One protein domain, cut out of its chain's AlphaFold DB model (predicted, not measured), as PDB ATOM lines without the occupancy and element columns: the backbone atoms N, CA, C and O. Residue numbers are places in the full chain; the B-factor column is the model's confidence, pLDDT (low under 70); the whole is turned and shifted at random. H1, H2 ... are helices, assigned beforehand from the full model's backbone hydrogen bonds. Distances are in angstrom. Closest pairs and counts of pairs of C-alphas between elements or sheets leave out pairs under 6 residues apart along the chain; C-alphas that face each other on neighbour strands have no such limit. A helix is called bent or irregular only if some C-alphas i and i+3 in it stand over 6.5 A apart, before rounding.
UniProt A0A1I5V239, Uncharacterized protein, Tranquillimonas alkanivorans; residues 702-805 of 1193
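What this domain is: This is residues 702 to 805 of the 1193 residues of an uncharacterized protein of Tranquillimonas alkanivorans (UniProt A0A1I5V239). Two antiparallel helices side by side, H4 and H5, form the core as a helical hairpin. H1 packs on one side of H5 and H7 crosses the opposite side, H6 lies by the start of H4 and the end of H5, and the short H2 and H3, whose centres are the farthest from the mean of the C-alphas, lie at the periphery, with H2 close to H1, and H3 near H1 and close to H4. The printed part has 104 residues with seven named helices, H1 to H7 in order along the chain, and no named strand; its class is all helix, with mostly crossed packing. The whole is compact, with a radius of gyration of the C-alphas of 13.4 A, yet elongated in outline, spanning 40 by 26 by 26 A.

Where its parts are: H4, residues 733 to 750, is 25.2 A long and starts with C-alpha 733 at (181.229, 231.373, 213.038). H5, residues 755 to 770, is 21.9 A long. H7, residues 784 to 801, is 23.2 A long, has a kink of 45 degrees near residue 795 and ends with C-alpha 801 at (163.561, 228.496, 218.241). H1, residues 706 to 714, starts with C-alpha 706 at (178.848, 224.312, 200.444) and is 12.6 A long. H6 is residues 773 to 780, 10.6 A, and H2 residues 717 to 722, 8.8 A. H3, residues 727 to 731, 8.5 A, is only just irregular: C-alphas 728 and 731 are 6.6 A apart.

How they stand to each other: H4 and H5 touch as a helical hairpin, at a shallow tilt of 25 degrees, opposite ways; their closest C-alphas, of Ala 740 and Ala 758, are 4.8 A apart. H5 is the hub, touching four helices. Its residues 757 to 764 touch H1 at a steep tilt of 52 degrees, closest at the C-alphas of Leu 708 and Ala 761, 5.9 A. Its residues 763 to 770 touch residues 790 to 797 of H7, only just about perpendicular at 73 degrees, closest at the C-alphas of Ala 766 and Leu 790, 6.1 A. H4 touches H6 with residues 733 to 734, closest at the C-alphas of Val 734 and Asp 775, 6.4 A. H5 and H6 only just touch, with 3 pairs of C-alphas within 8 A, and only at the corner; the closest C-alphas, of Ile 769 and Asp 775, are 5.3 A apart. H2 and H3 touch no helix, but H3 is near H1. Each O i to N i+4 pair is within hydrogen-bond range in H1, H2, H4, H5 and H6, against 12 of 14 in H7 and 0 of 1 in H3, where 1 of 2 O i to N i+3 pairs is.

The domain as a whole: The two C-alphas farthest apart, of Glu 718 and Gln 803, are 41.0 A apart. The printed part has no cut, and the six links are tight. The mean pLDDT of the printed part is 78.2; it is under 70 at residues 702 to 705, 727 to 730, 780 to 782 and 794 to 805.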
ATOM      1  N   ARG A 702     170.920 227.979 197.561       56.41
ATOM      2  CA  ARG A 702     170.493 226.872 198.425       56.41
ATOM      3  C   ARG A 702     171.324 226.817 199.703       56.41
ATOM      4  O   ARG A 702     172.538 226.665 199.634       56.41
ATOM      5  N   PHE A 703     170.655 226.822 200.856       55.22
ATOM      6  CA  PHE A 703     171.254 226.660 202.185       55.22
ATOM      7  C   PHE A 703     171.956 225.306 202.358       55.22
ATOM      8  O   PHE A 703     171.390 224.361 202.904       55.22
ATOM      9  N   ASP A 704     173.207 225.208 201.928       61.88
ATOM     10  CA  ASP A 704     174.046 224.036 202.150       61.88
ATOM     11  C   ASP A 704     175.400 224.443 202.755       61.88
ATOM     12  O   ASP A 704     175.859 225.581 202.638       61.88
ATOM     13  N   LYS A 705     176.068 223.498 203.430       60.91
ATOM     14  CA  LYS A 705     177.433 223.643 203.962       60.91
ATOM     15  C   LYS A 705     178.428 224.078 202.879       60.91
ATOM     16  O   LYS A 705     179.469 224.645 203.215       60.91
ATOM     17  N   SER A 706     178.105 223.834 201.608       75.69
ATOM     18  CA  SER A 706     178.848 224.312 200.444       75.69
ATOM     19  C   SER A 706     178.922 225.842 200.342       75.69
ATOM     20  O   SER A 706     179.973 226.327 199.929       75.69
ATOM     21  N   ILE A 707     177.936 226.607 200.834       81.00
ATOM     22  CA  ILE A 707     177.945 228.085 200.782       81.00
ATOM     23  C   ILE A 707     179.165 228.672 201.497       81.00
ATOM     24  O   ILE A 707     179.815 229.582 200.991       81.00
ATOM     25  N   LEU A 708     179.532 228.145 202.669       82.38
ATOM     26  CA  LEU A 708     180.710 228.646 203.389       82.38
ATOM     27  C   LEU A 708     182.013 228.322 202.652       82.38
ATOM     28  O   LEU A 708     182.983 229.071 202.755       82.38
ATOM     29  N   ALA A 709     182.051 227.204 201.925       83.19
ATOM     30  CA  ALA A 709     183.196 226.854 201.097       83.19
ATOM     31  C   ALA A 709     183.278 227.750 199.853       83.19
ATOM     32  O   ALA A 709     184.377 228.146 199.478       83.19
ATOM     33  N   GLU A 710     182.140 228.087 199.252       85.81
ATOM     34  CA  GLU A 710     182.026 228.997 198.113       85.81
ATOM     35  C   GLU A 710     182.407 230.431 198.494       85.81
ATOM     36  O   GLU A 710     183.335 230.982 197.906       85.81
ATOM     37  N   TYR A 711     181.831 230.971 199.574       88.75
ATOM     38  CA  TYR A 711     182.211 232.270 200.137       88.75
ATOM     39  C   TYR A 711     183.725 232.372 200.362       88.75
ATOM     40  O   TYR A 711     184.352 233.354 199.986       88.75
ATOM     41  N   ARG A 712     184.356 231.321 200.902       84.31
ATOM     42  CA  ARG A 712     185.816 231.297 201.102       84.31
ATOM     43  C   ARG A 712     186.625 231.277 199.811       84.31
ATOM     44  O   ARG A 712     187.747 231.771 199.829       84.31
ATOM     45  N   ARG A 713     186.120 230.658 198.740       86.69
ATOM     46  CA  ARG A 713     186.806 230.638 197.437       86.69
ATOM     47  C   ARG A 713     186.793 232.016 196.786       86.69
ATOM     48  O   ARG A 713     187.775 232.359 196.141       86.69
ATOM     49  N   GLU A 714     185.727 232.780 197.004       86.31
ATOM     50  CA  GLU A 714     185.581 234.149 196.497       86.31
ATOM     51  C   GLU A 714     186.398 235.182 197.295       86.31
ATOM     52  O   GLU A 714     186.678 236.268 196.791       86.31
ATOM     53  N   LEU A 715     186.824 234.865 198.526       85.81
ATOM     54  CA  LEU A 715     187.691 235.760 199.293       85.81
ATOM     55  C   LEU A 715     189.115 235.785 198.730       85.81
ATOM     56  O   LEU A 715     189.794 234.762 198.604       85.81
ATOM     57  N   SER A 716     189.623 236.991 198.496       86.50
ATOM     58  CA  SER A 716     191.026 237.211 198.157       86.50
ATOM     59  C   SER A 716     191.961 236.796 199.304       86.50
ATOM     60  O   SER A 716     191.595 236.726 200.482       86.50
ATOM     61  N   LYS A 717     193.240 236.558 198.985       84.12
ATOM     62  CA  LYS A 717     194.259 236.216 199.996       84.12
ATOM     63  C   LYS A 717     194.430 237.312 201.054       84.12
ATOM     64  O   LYS A 717     194.816 236.997 202.182       84.12
ATOM     65  N   GLU A 718     194.190 238.565 200.690       83.50
ATOM     66  CA  GLU A 718     194.216 239.721 201.587       83.50
ATOM     67  C   GLU A 718     192.996 239.746 202.498       83.50
ATOM     68  O   GLU A 718     193.160 239.858 203.711       83.50
ATOM     69  N   GLU A 719     191.800 239.504 201.965       83.00
ATOM     70  CA  GLU A 719     190.581 239.409 202.774       83.00
ATOM     71  C   GLU A 719     190.641 238.239 203.760       83.00
ATOM     72  O   GLU A 719     190.279 238.396 204.923       83.00
ATOM     73  N   ILE A 720     191.192 237.086 203.363       82.12
ATOM     74  CA  ILE A 720     191.425 235.946 204.269       82.12
ATOM     75  C   ILE A 720     192.420 236.311 205.386       82.12
ATOM     76  O   ILE A 720     192.308 235.832 206.519       82.12
ATOM     77  N   ARG A 721     193.422 237.153 205.092       79.69
ATOM     78  CA  ARG A 721     194.370 237.654 206.102       79.69
ATOM     79  C   ARG A 721     193.693 238.639 207.052       79.69
ATOM     80  O   ARG A 721     193.843 238.462 208.258       79.69
ATOM     81  N   ALA A 722     192.962 239.616 206.520       78.44
ATOM     82  CA  ALA A 722     192.293 240.668 207.281       78.44
ATOM     83  C   ALA A 722     191.176 240.114 208.183       78.44
ATOM     84  O   ALA A 722     191.096 240.466 209.354       78.44
ATOM     85  N   SER A 723     190.384 239.166 207.676       75.69
ATOM     86  CA  SER A 723     189.332 238.465 208.433       75.69
ATOM     87  C   SER A 723     189.870 237.453 209.452       75.69
ATOM     88  O   SER A 723     189.140 236.955 210.311       75.69
ATOM     89  N   GLY A 724     191.157 237.097 209.368       76.44
ATOM     90  CA  GLY A 724     191.761 236.085 210.229       76.44
ATOM     91  C   GLY A 724     191.200 234.671 210.018       76.44
ATOM     92  O   GLY A 724     191.336 233.836 210.921       76.44
ATOM     93  N   LEU A 725     190.607 234.389 208.851       79.44
ATOM     94  CA  LEU A 725     190.041 233.094 208.445       79.44
ATOM     95  C   LEU A 725     191.126 232.109 207.961       79.44
ATOM     96  O   LEU A 725     191.025 231.504 206.896       79.44
ATOM     97  N   LYS A 726     192.201 231.931 208.740       75.06
ATOM     98  CA  LYS A 726     193.293 230.991 208.420       75.06
ATOM     99  C   LYS A 726     193.252 229.727 209.282       75.06
ATOM    100  O   LYS A 726     193.086 229.786 210.501       75.06
ATOM    101  N   GLY A 727     193.519 228.578 208.656       69.44
ATOM    102  CA  GLY A 727     193.681 227.292 209.344       69.44
ATOM    103  C   GLY A 727     192.420 226.860 210.098       69.44
ATOM    104  O   GLY A 727     191.315 227.014 209.595       69.44
ATOM    105  N   ARG A 728     192.571 226.352 211.330       60.38
ATOM    106  CA  ARG A 728     191.440 225.889 212.167       60.38
ATOM    107  C   ARG A 728     190.440 226.990 212.552       60.38
ATOM    108  O   ARG A 728     189.342 226.669 212.977       60.38
ATOM    109  N   LYS A 729     190.808 228.269 212.406       64.88
ATOM    110  CA  LYS A 729     189.923 229.419 212.666       64.88
ATOM    111  C   LYS A 729     189.037 229.780 211.471       64.88
ATOM    112  O   LYS A 729     188.230 230.692 211.581       64.88
ATOM    113  N   ALA A 730     189.181 229.089 210.337       65.06
ATOM    114  CA  ALA A 730     188.336 229.317 209.169       65.06
ATOM    115  C   ALA A 730     186.864 228.970 209.446       65.06
ATOM    116  O   ALA A 730     185.982 229.598 208.870       65.06
ATOM    117  N   ASP A 731     186.596 228.006 210.334       72.75
ATOM    118  CA  ASP A 731     185.246 227.549 210.697       72.75
ATOM    119  C   ASP A 731     184.638 228.285 211.905       72.75
ATOM    120  O   ASP A 731     183.546 227.924 212.340       72.75
ATOM    121  N   ASP A 732     185.327 229.299 212.441       86.19
ATOM    122  CA  ASP A 732     184.839 230.123 213.550       86.19
ATOM    123  C   ASP A 732     183.652 230.988 213.077       86.19
ATOM    124  O   ASP A 732     183.842 231.880 212.239       86.19
ATOM    125  N   PRO A 733     182.425 230.736 213.569       88.69
ATOM    126  CA  PRO A 733     181.229 231.373 213.038       88.69
ATOM    127  C   PRO A 733     181.197 232.880 213.332       88.69
ATOM    128  O   PRO A 733     180.719 233.635 212.492       88.69
ATOM    129  N   VAL A 734     181.787 233.342 214.442       89.38
ATOM    130  CA  VAL A 734     181.892 234.769 214.807       89.38
ATOM    131  C   VAL A 734     182.737 235.519 213.775       89.38
ATOM    132  O   VAL A 734     182.347 236.576 213.277       89.38
ATOM    133  N   ARG A 735     183.882 234.943 213.384       88.50
ATOM    134  CA  ARG A 735     184.784 235.542 212.385       88.50
ATOM    135  C   ARG A 735     184.204 235.515 210.983       88.50
ATOM    136  O   ARG A 735     184.348 236.493 210.254       88.50
ATOM    137  N   VAL A 736     183.565 234.407 210.600       90.44
ATOM    138  CA  VAL A 736     182.901 234.308 209.295       90.44
ATOM    139  C   VAL A 736     181.767 235.323 209.214       90.44
ATOM    140  O   VAL A 736     181.681 236.024 208.212       90.44
ATOM    141  N   PHE A 737     180.963 235.470 210.270       92.25
ATOM    142  CA  PHE A 737     179.899 236.471 210.333       92.25
ATOM    143  C   PHE A 737     180.446 237.896 210.194       92.25
ATOM    144  O   PHE A 737     179.988 238.640 209.333       92.25
ATOM    145  N   ALA A 738     181.478 238.254 210.964       91.06
ATOM    146  CA  ALA A 738     182.100 239.576 210.889       91.06
ATOM    147  C   ALA A 738     182.693 239.874 209.500       91.06
ATOM    148  O   ALA A 738     182.490 240.955 208.951       91.06
ATOM    149  N   SER A 739     183.393 238.900 208.911       92.19
ATOM    150  CA  SER A 739     183.953 239.006 207.558       92.19
ATOM    151  C   SER A 739     182.862 239.156 206.500       92.19
ATOM    152  O   SER A 739     182.981 239.981 205.596       92.19
ATOM    153  N   ALA A 740     181.796 238.363 206.607       93.19
ATOM    154  CA  ALA A 740     180.682 238.384 205.673       93.19
ATOM    155  C   ALA A 740     179.885 239.688 205.778       93.19
ATOM    156  O   ALA A 740     179.507 240.231 204.748       93.19
ATOM    157  N   TYR A 741     179.731 240.251 206.977       93.88
ATOM    158  CA  TYR A 741     179.109 241.560 207.169       93.88
ATOM    159  C   TYR A 741     179.907 242.686 206.506       93.88
ATOM    160  O   TYR A 741     179.351 243.466 205.741       93.88
ATOM    161  N   GLN A 742     181.226 242.728 206.707       92.69
ATOM    162  CA  GLN A 742     182.080 243.731 206.057       92.69
ATOM    163  C   GLN A 742     182.083 243.589 204.528       92.69
ATOM    164  O   GLN A 742     182.011 244.584 203.810       92.69
ATOM    165  N   ARG A 743     182.114 242.345 204.026       92.94
ATOM    166  CA  ARG A 743     181.984 242.056 202.592       92.94
ATOM    167  C   ARG A 743     180.635 242.537 202.057       92.94
ATOM    168  O   ARG A 743     180.609 243.205 201.035       92.94
ATOM    169  N   PHE A 744     179.549 242.237 202.766       95.19
ATOM    170  CA  PHE A 744     178.202 242.659 202.404       95.19
ATOM    171  C   PHE A 744     178.096 244.179 202.294       95.19
ATOM    172  O   PHE A 744     177.597 244.655 201.287       95.19
ATOM    173  N   LEU A 745     178.595 244.944 203.271       94.31
ATOM    174  CA  LEU A 745     178.511 246.409 203.229       94.31
ATOM    175  C   LEU A 745     179.225 246.994 202.011       94.31
ATOM    176  O   LEU A 745     178.668 247.844 201.322       94.31
ATOM    177  N   ARG A 746     180.431 246.500 201.727       93.75
ATOM    178  CA  ARG A 746     181.209 246.949 200.575       93.75
ATOM    179  C   ARG A 746     180.552 246.550 199.257       93.75
ATOM    180  O   ARG A 746     180.441 247.375 198.359       93.75
ATOM    181  N   ASP A 747     180.116 245.301 199.137       93.50
ATOM    182  CA  ASP A 747     179.486 244.805 197.915       93.50
ATOM    183  C   ASP A 747     178.124 245.498 197.696       93.50
ATOM    184  O   ASP A 747     177.799 245.853 196.571       93.50
ATOM    185  N   PHE A 748     177.377 245.813 198.761       93.38
ATOM    186  CA  PHE A 748     176.152 246.618 198.695       93.38
ATOM    187  C   PHE A 748     176.429 248.046 198.206       93.38
ATOM    188  O   PHE A 748     175.705 248.557 197.361       93.38
ATOM    189  N   GLU A 749     177.493 248.696 198.684       91.31
ATOM    190  CA  GLU A 749     177.895 250.031 198.206       91.31
ATOM    191  C   GLU A 749     178.304 250.038 196.736       91.31
ATOM    192  O   GLU A 749     178.011 250.997 196.027       91.31
ATOM    193  N   LEU A 750     178.929 248.960 196.268       91.56
ATOM    194  CA  LEU A 750     179.327 248.804 194.872       91.56
ATOM    195  C   LEU A 750     178.189 248.318 193.966       91.56
ATOM    196  O   LEU A 750     178.340 248.367 192.748       91.56
ATOM    197  N   GLY A 751     177.076 247.843 194.533       89.88
ATOM    198  CA  GLY A 751     176.053 247.140 193.764       89.88
ATOM    199  C   GLY A 751     176.603 245.841 193.161       89.88
ATOM    200  O   GLY A 751     176.309 245.529 192.017       89.88
ATOM    201  N   ASP A 752     177.459 245.110 193.880       90.25
ATOM    202  CA  ASP A 752     178.023 243.826 193.443       90.25
ATOM    203  C   ASP A 752     177.120 242.669 193.905       90.25
ATOM    204  O   ASP A 752     176.856 242.487 195.097       90.25
ATOM    205  N   GLU A 753     176.674 241.835 192.968       87.69
ATOM    206  CA  GLU A 753     175.804 240.678 193.224       87.69
ATOM    207  C   GLU A 753     176.359 239.683 194.248       87.69
ATOM    208  O   GLU A 753     175.599 238.966 194.911       87.69
ATOM    209  N   ARG A 754     177.679 239.680 194.461       88.75
ATOM    210  CA  ARG A 754     178.338 238.889 195.511       88.75
ATOM    211  C   ARG A 754     177.848 239.213 196.925       88.75
ATOM    212  O   ARG A 754     178.037 238.387 197.826       88.75
ATOM    213  N   MET A 755     177.141 240.327 197.129       92.25
ATOM    214  CA  MET A 755     176.462 240.614 198.393       92.25
ATOM    215  C   MET A 755     175.471 239.510 198.795       92.25
ATOM    216  O   MET A 755     175.330 239.238 199.987       92.25
ATOM    217  N   ALA A 756     174.852 238.805 197.836       89.19
ATOM    218  CA  ALA A 756     173.977 237.666 198.120       89.19
ATOM    219  C   ALA A 756     174.747 236.510 198.788       89.19
ATOM    220  O   ALA A 756     174.295 235.937 199.782       89.19
ATOM    221  N   LEU A 757     175.961 236.213 198.311       90.00
ATOM    222  CA  LEU A 757     176.829 235.188 198.898       90.00
ATOM    223  C   LEU A 757     177.281 235.577 200.313       90.00
ATOM    224  O   LEU A 757     177.259 234.749 201.229       90.00
ATOM    225  N   ALA A 758     177.644 236.847 200.512       91.31
ATOM    226  CA  ALA A 758     177.975 237.384 201.830       91.31
ATOM    227  C   ALA A 758     176.770 237.316 202.790       91.31
ATOM    228  O   ALA A 758     176.910 236.879 203.933       91.31
ATOM    229  N   MET A 759     175.572 237.650 202.308       91.25
ATOM    230  CA  MET A 759     174.320 237.559 203.058       91.25
ATOM    231  C   MET A 759     174.023 236.130 203.527       91.25
ATOM    232  O   MET A 759     173.688 235.899 204.693       91.25
ATOM    233  N   ASN A 760     174.215 235.139 202.657       88.69
ATOM    234  CA  ASN A 760     174.010 233.740 203.020       88.69
ATOM    235  C   ASN A 760     175.078 233.219 203.988       88.69
ATOM    236  O   ASN A 760     174.751 232.504 204.941       88.69
ATOM    237  N   ALA A 761     176.342 233.616 203.811       89.62
ATOM    238  CA  ALA A 761     177.407 233.308 204.763       89.62
ATOM    239  C   ALA A 761     177.125 233.905 206.153       89.62
ATOM    240  O   ALA A 761     177.322 233.214 207.162       89.62
ATOM    241  N   MET A 762     176.601 235.139 206.219       91.69
ATOM    242  CA  MET A 762     176.107 235.738 207.462       91.69
ATOM    243  C   MET A 762     174.976 234.911 208.062       91.69
ATOM    244  O   MET A 762     175.069 234.539 209.224       91.69
ATOM    245  N   ARG A 763     173.953 234.542 207.287       88.81
ATOM    246  CA  ARG A 763     172.797 233.783 207.793       88.81
ATOM    247  C   ARG A 763     173.187 232.418 208.372       88.81
ATOM    248  O   ARG A 763     172.771 232.069 209.476       88.81
ATOM    249  N   VAL A 764     174.044 231.664 207.676       87.25
ATOM    250  CA  VAL A 764     174.561 230.366 208.158       87.25
ATOM    251  C   VAL A 764     175.409 230.536 209.422       87.25
ATOM    252  O   VAL A 764     175.341 229.711 210.336       87.25
ATOM    253  N   SER A 765     176.212 231.598 209.489       89.06
ATOM    254  CA  SER A 765     177.084 231.854 210.638       89.06
ATOM    255  C   SER A 765     176.301 232.367 211.842       89.06
ATOM    256  O   SER A 765     176.520 231.880 212.945       89.06
ATOM    257  N   ALA A 766     175.324 233.250 211.627       89.44
ATOM    258  CA  ALA A 766     174.377 233.719 212.632       89.44
ATOM    259  C   ALA A 766     173.634 232.549 213.272       89.44
ATOM    260  O   ALA A 766     173.570 232.468 214.496       89.44
ATOM    261  N   LYS A 767     173.162 231.583 212.464       86.69
ATOM    262  CA  LYS A 767     172.544 230.356 212.982       86.69
ATOM    263  C   LYS A 767     173.488 229.658 213.972       86.69
ATOM    264  O   LYS A 767     173.100 229.434 215.111       86.69
ATOM    265  N   LYS A 768     174.748 229.425 213.608       87.31
ATOM    266  CA  LYS A 768     175.730 228.788 214.506       87.31
ATOM    267  C   LYS A 768     176.064 229.615 215.754       87.31
ATOM    268  O   LYS A 768     176.210 229.032 216.822       87.31
ATOM    269  N   ILE A 769     176.179 230.940 215.638       86.00
ATOM    270  CA  ILE A 769     176.456 231.828 216.783       86.00
ATOM    271  C   ILE A 769     175.305 231.758 217.788       86.00
ATOM    272  O   ILE A 769     175.528 231.604 218.984       86.00
ATOM    273  N   LEU A 770     174.063 231.804 217.302       83.81
ATOM    274  CA  LEU A 770     172.871 231.762 218.149       83.81
ATOM    275  C   LEU A 770     172.675 230.408 218.866       83.81
ATOM    276  O   LEU A 770     171.870 230.331 219.787       83.81
ATOM    277  N   GLU A 771     173.407 229.351 218.490       83.81
ATOM    278  CA  GLU A 771     173.414 228.054 219.197       83.81
ATOM    279  C   GLU A 771     174.314 228.046 220.433       83.81
ATOM    280  O   GLU A 771     174.162 227.184 221.298       83.81
ATOM    281  N   LYS A 772     175.275 228.972 220.524       83.25
ATOM    282  CA  LYS A 772     176.329 228.948 221.540       83.25
ATOM    283  C   LYS A 772     176.423 230.290 222.249       83.25
ATOM    284  O   LYS A 772     176.883 231.282 221.696       83.25
ATOM    285  N   SER A 773     176.065 230.306 223.531       71.50
ATOM    286  CA  SER A 773     176.108 231.519 224.363       71.50
ATOM    287  C   SER A 773     177.508 232.141 224.479       71.50
ATOM    288  O   SER A 773     177.625 233.350 224.670       71.50
ATOM    289  N   GLU A 774     178.568 231.343 224.335       80.62
ATOM    290  CA  GLU A 774     179.959 231.814 224.294       80.62
ATOM    291  C   GLU A 774     180.263 232.639 223.035       80.62
ATOM    292  O   GLU A 774     180.927 233.669 223.135       80.62
ATOM    293  N   ASP A 775     179.721 232.247 221.878       81.75
ATOM    294  CA  ASP A 775     179.922 232.956 220.608       81.75
ATOM    295  C   ASP A 775     179.172 234.301 220.606       81.75
ATOM    296  O   ASP A 775     179.674 235.292 220.077       81.75
ATOM    297  N   ILE A 776     178.007 234.366 221.267       78.50
ATOM    298  CA  ILE A 776     177.259 235.618 221.486       78.50
ATOM    299  C   ILE A 776     178.076 236.584 222.353       78.50
ATOM    300  O   ILE A 776     178.206 237.756 222.005       78.50
ATOM    301  N   LYS A 777     178.667 236.096 223.454       74.88
ATOM    302  CA  LYS A 777     179.539 236.911 224.319       74.88
ATOM    303  C   LYS A 777     180.776 237.407 223.568       74.88
ATOM    304  O   LYS A 777     181.122 238.581 223.647       74.88
ATOM    305  N   ALA A 778     181.401 236.532 222.780       75.62
ATOM    306  CA  ALA A 778     182.556 236.889 221.964       75.62
ATOM    307  C   ALA A 778     182.238 237.980 220.923       75.62
ATOM    308  O   ALA A 778     183.101 238.808 220.631       75.62
ATOM    309  N   LEU A 779     181.015 238.006 220.380       76.25
ATOM    310  CA  LEU A 779     180.560 239.063 219.471       76.25
ATOM    311  C   LEU A 779     180.198 240.359 220.231       76.25
ATOM    312  O   LEU A 779     180.483 241.453 219.742       76.25
ATOM    313  N   SER A 780     179.629 240.250 221.442       69.88
ATOM    314  CA  SER A 780     179.226 241.399 222.269       69.88
ATOM    315  C   SER A 780     180.386 242.178 222.882       69.88
ATOM    316  O   SER A 780     180.238 243.367 223.154       69.88
ATOM    317  N   ASP A 781     181.538 241.537 223.083       68.25
ATOM    318  CA  ASP A 781     182.693 242.132 223.765       68.25
ATOM    319  C   ASP A 781     183.497 243.125 222.895       68.25
ATOM    320  O   ASP A 781     184.481 243.694 223.370       68.25
ATOM    321  N   GLY A 782     183.107 243.372 221.636       60.91
ATOM    322  CA  GLY A 782     183.922 244.206 220.742       60.91
ATOM    323  C   GLY A 782     183.238 244.967 219.606       60.91
ATOM    324  O   GLY A 782     183.915 245.794 218.996       60.91
ATOM    325  N   ASN A 783     181.957 244.736 219.280       76.00
ATOM    326  CA  ASN A 783     181.311 245.460 218.176       76.00
ATOM    327  C   ASN A 783     179.766 245.486 218.267       76.00
ATOM    328  O   ASN A 783     179.091 244.526 217.894       76.00
ATOM    329  N   ASN A 784     179.209 246.623 218.704       79.62
ATOM    330  CA  ASN A 784     177.757 246.834 218.819       79.62
ATOM    331  C   ASN A 784     177.022 246.706 217.472       79.62
ATOM    332  O   ASN A 784     175.876 246.264 217.445       79.62
ATOM    333  N   GLU A 785     177.669 247.055 216.357       83.12
ATOM    334  CA  GLU A 785     177.071 246.973 215.021       83.12
ATOM    335  C   GLU A 785     176.954 245.520 214.548       83.12
ATOM    336  O   GLU A 785     175.920 245.128 214.014       83.12
ATOM    337  N   LEU A 786     177.953 244.677 214.837       85.12
ATOM    338  CA  LEU A 786     177.864 243.237 214.567       85.12
ATOM    339  C   LEU A 786     176.806 242.555 215.436       85.12
ATOM    340  O   LEU A 786     176.110 241.669 214.947       85.12
ATOM    341  N   MET A 787     176.656 242.970 216.697       83.31
ATOM    342  CA  MET A 787     175.564 242.478 217.540       83.31
ATOM    343  C   MET A 787     174.200 242.889 216.997       83.31
ATOM    344  O   MET A 787     173.307 242.051 216.923       83.31
ATOM    345  N   ALA A 788     174.037 244.139 216.568       81.00
ATOM    346  CA  ALA A 788     172.800 244.587 215.944       81.00
ATOM    347  C   ALA A 788     172.514 243.833 214.633       81.00
ATOM    348  O   ALA A 788     171.398 243.363 214.437       81.00
ATOM    349  N   ALA A 789     173.525 243.611 213.788       85.81
ATOM    350  CA  ALA A 789     173.396 242.788 212.587       85.81
ATOM    351  C   ALA A 789     173.015 241.335 212.919       85.81
ATOM    352  O   ALA A 789     172.165 240.758 212.246       85.81
ATOM    353  N   LEU A 790     173.594 240.737 213.970       86.56
ATOM    354  CA  LEU A 790     173.220 239.398 214.437       86.56
ATOM    355  C   LEU A 790     171.754 239.358 214.896       86.56
ATOM    356  O   LEU A 790     171.060 238.375 214.632       86.56
ATOM    357  N   LEU A 791     171.274 240.420 215.552       82.00
ATOM    358  CA  LEU A 791     169.884 240.527 215.994       82.00
ATOM    359  C   LEU A 791     168.895 240.566 214.818       82.00
ATOM    360  O   LEU A 791     167.833 239.955 214.931       82.00
ATOM    361  N   GLU A 792     169.256 241.152 213.672       84.50
ATOM    362  CA  GLU A 792     168.418 241.089 212.457       84.50
ATOM    363  C   GLU A 792     168.195 239.646 211.971       84.50
ATOM    364  O   GLU A 792     167.137 239.319 211.446       84.50
ATOM    365  N   PHE A 793     169.157 238.740 212.188       81.25
ATOM    366  CA  PHE A 793     168.997 237.306 211.891       81.25
ATOM    367  C   PHE A 793     168.372 236.510 213.042       81.25
ATOM    368  O   PHE A 793     167.932 235.373 212.853       81.25
ATOM    369  N   SER A 794     168.329 237.085 214.245       68.19
ATOM    370  CA  SER A 794     167.689 236.461 215.401       68.19
ATOM    371  C   SER A 794     166.166 236.461 215.293       68.19
ATOM    372  O   SER A 794     165.554 235.571 215.863       68.19
ATOM    373  N   GLY A 795     165.558 237.360 214.505       57.78
ATOM    374  CA  GLY A 795     164.117 237.348 214.214       57.78
ATOM    375  C   GLY A 795     163.668 236.088 213.462       57.78
ATOM    376  O   GLY A 795     162.672 235.469 213.835       57.78
ATOM    377  N   ASP A 796     164.465 235.631 212.489       49.78
ATOM    378  CA  ASP A 796     164.257 234.348 211.794       49.78
ATOM    379  C   ASP A 796     164.391 233.159 212.758       49.78
ATOM    380  O   ASP A 796     163.654 232.175 212.677       49.78
ATOM    381  N   ARG A 797     165.320 233.263 213.716       43.31
ATOM    382  CA  ARG A 797     165.541 232.239 214.735       43.31
ATOM    383  C   ARG A 797     164.564 232.339 215.908       43.31
ATOM    384  O   ARG A 797     164.362 231.342 216.564       43.31
ATOM    385  N   GLU A 798     163.911 233.465 216.173       39.44
ATOM    386  CA  GLU A 798     162.809 233.580 217.140       39.44
ATOM    387  C   GLU A 798     161.529 232.915 216.611       39.44
ATOM    388  O   GLU A 798     160.686 232.494 217.402       39.44
ATOM    389  N   ALA A 799     161.394 232.788 215.288       38.66
ATOM    390  CA  ALA A 799     160.361 231.981 214.647       38.66
ATOM    391  C   ALA A 799     160.717 230.476 214.634       38.66
ATOM    392  O   ALA A 799     159.834 229.655 214.874       38.66
ATOM    393  N   GLU A 800     161.993 230.106 214.426       34.78
ATOM    394  CA  GLU A 800     162.470 228.702 214.471       34.78
ATOM    395  C   GLU A 800     162.700 228.153 215.908       34.78
ATOM    396  O   GLU A 800     162.348 227.015 216.192       34.78
ATOM    397  N   LEU A 801     163.254 228.923 216.855       35.47
ATOM    398  CA  LEU A 801     163.561 228.496 218.241       35.47
ATOM    399  C   LEU A 801     162.334 228.460 219.152       35.47
ATOM    400  O   LEU A 801     162.349 227.719 220.135       35.47
ATOM    401  N   ARG A 802     161.267 229.211 218.842       38.62
ATOM    402  CA  ARG A 802     159.979 229.058 219.545       38.62
ATOM    403  C   ARG A 802     159.371 227.664 219.327       38.62
ATOM    404  O   ARG A 802     158.538 227.257 220.126       38.62
ATOM    405  N   GLN A 803     159.826 226.910 218.317       35.66
ATOM    406  CA  GLN A 803     159.486 225.494 218.138       35.66
ATOM    407  C   GLN A 803     160.379 224.516 218.928       35.66
ATOM    408  O   GLN A 803     159.951 223.381 219.124       35.66
ATOM    409  N   GLU A 804     161.577 224.903 219.401       30.39
ATOM    410  CA  GLU A 804     162.556 223.945 219.963       30.39
ATOM    411  C   GLU A 804     163.103 224.247 221.374       30.39
ATOM    412  O   GLU A 804     163.696 223.348 221.971       30.39
ATOM    413  N   SER A 805     162.914 225.426 221.986       28.03
ATOM    414  CA  SER A 805     163.407 225.620 223.365       28.03
ATOM    415  C   SER A 805     162.718 226.731 224.165       28.03
ATOM    416  O   SER A 805     163.041 227.908 224.013       28.03
TER     417      SER A 805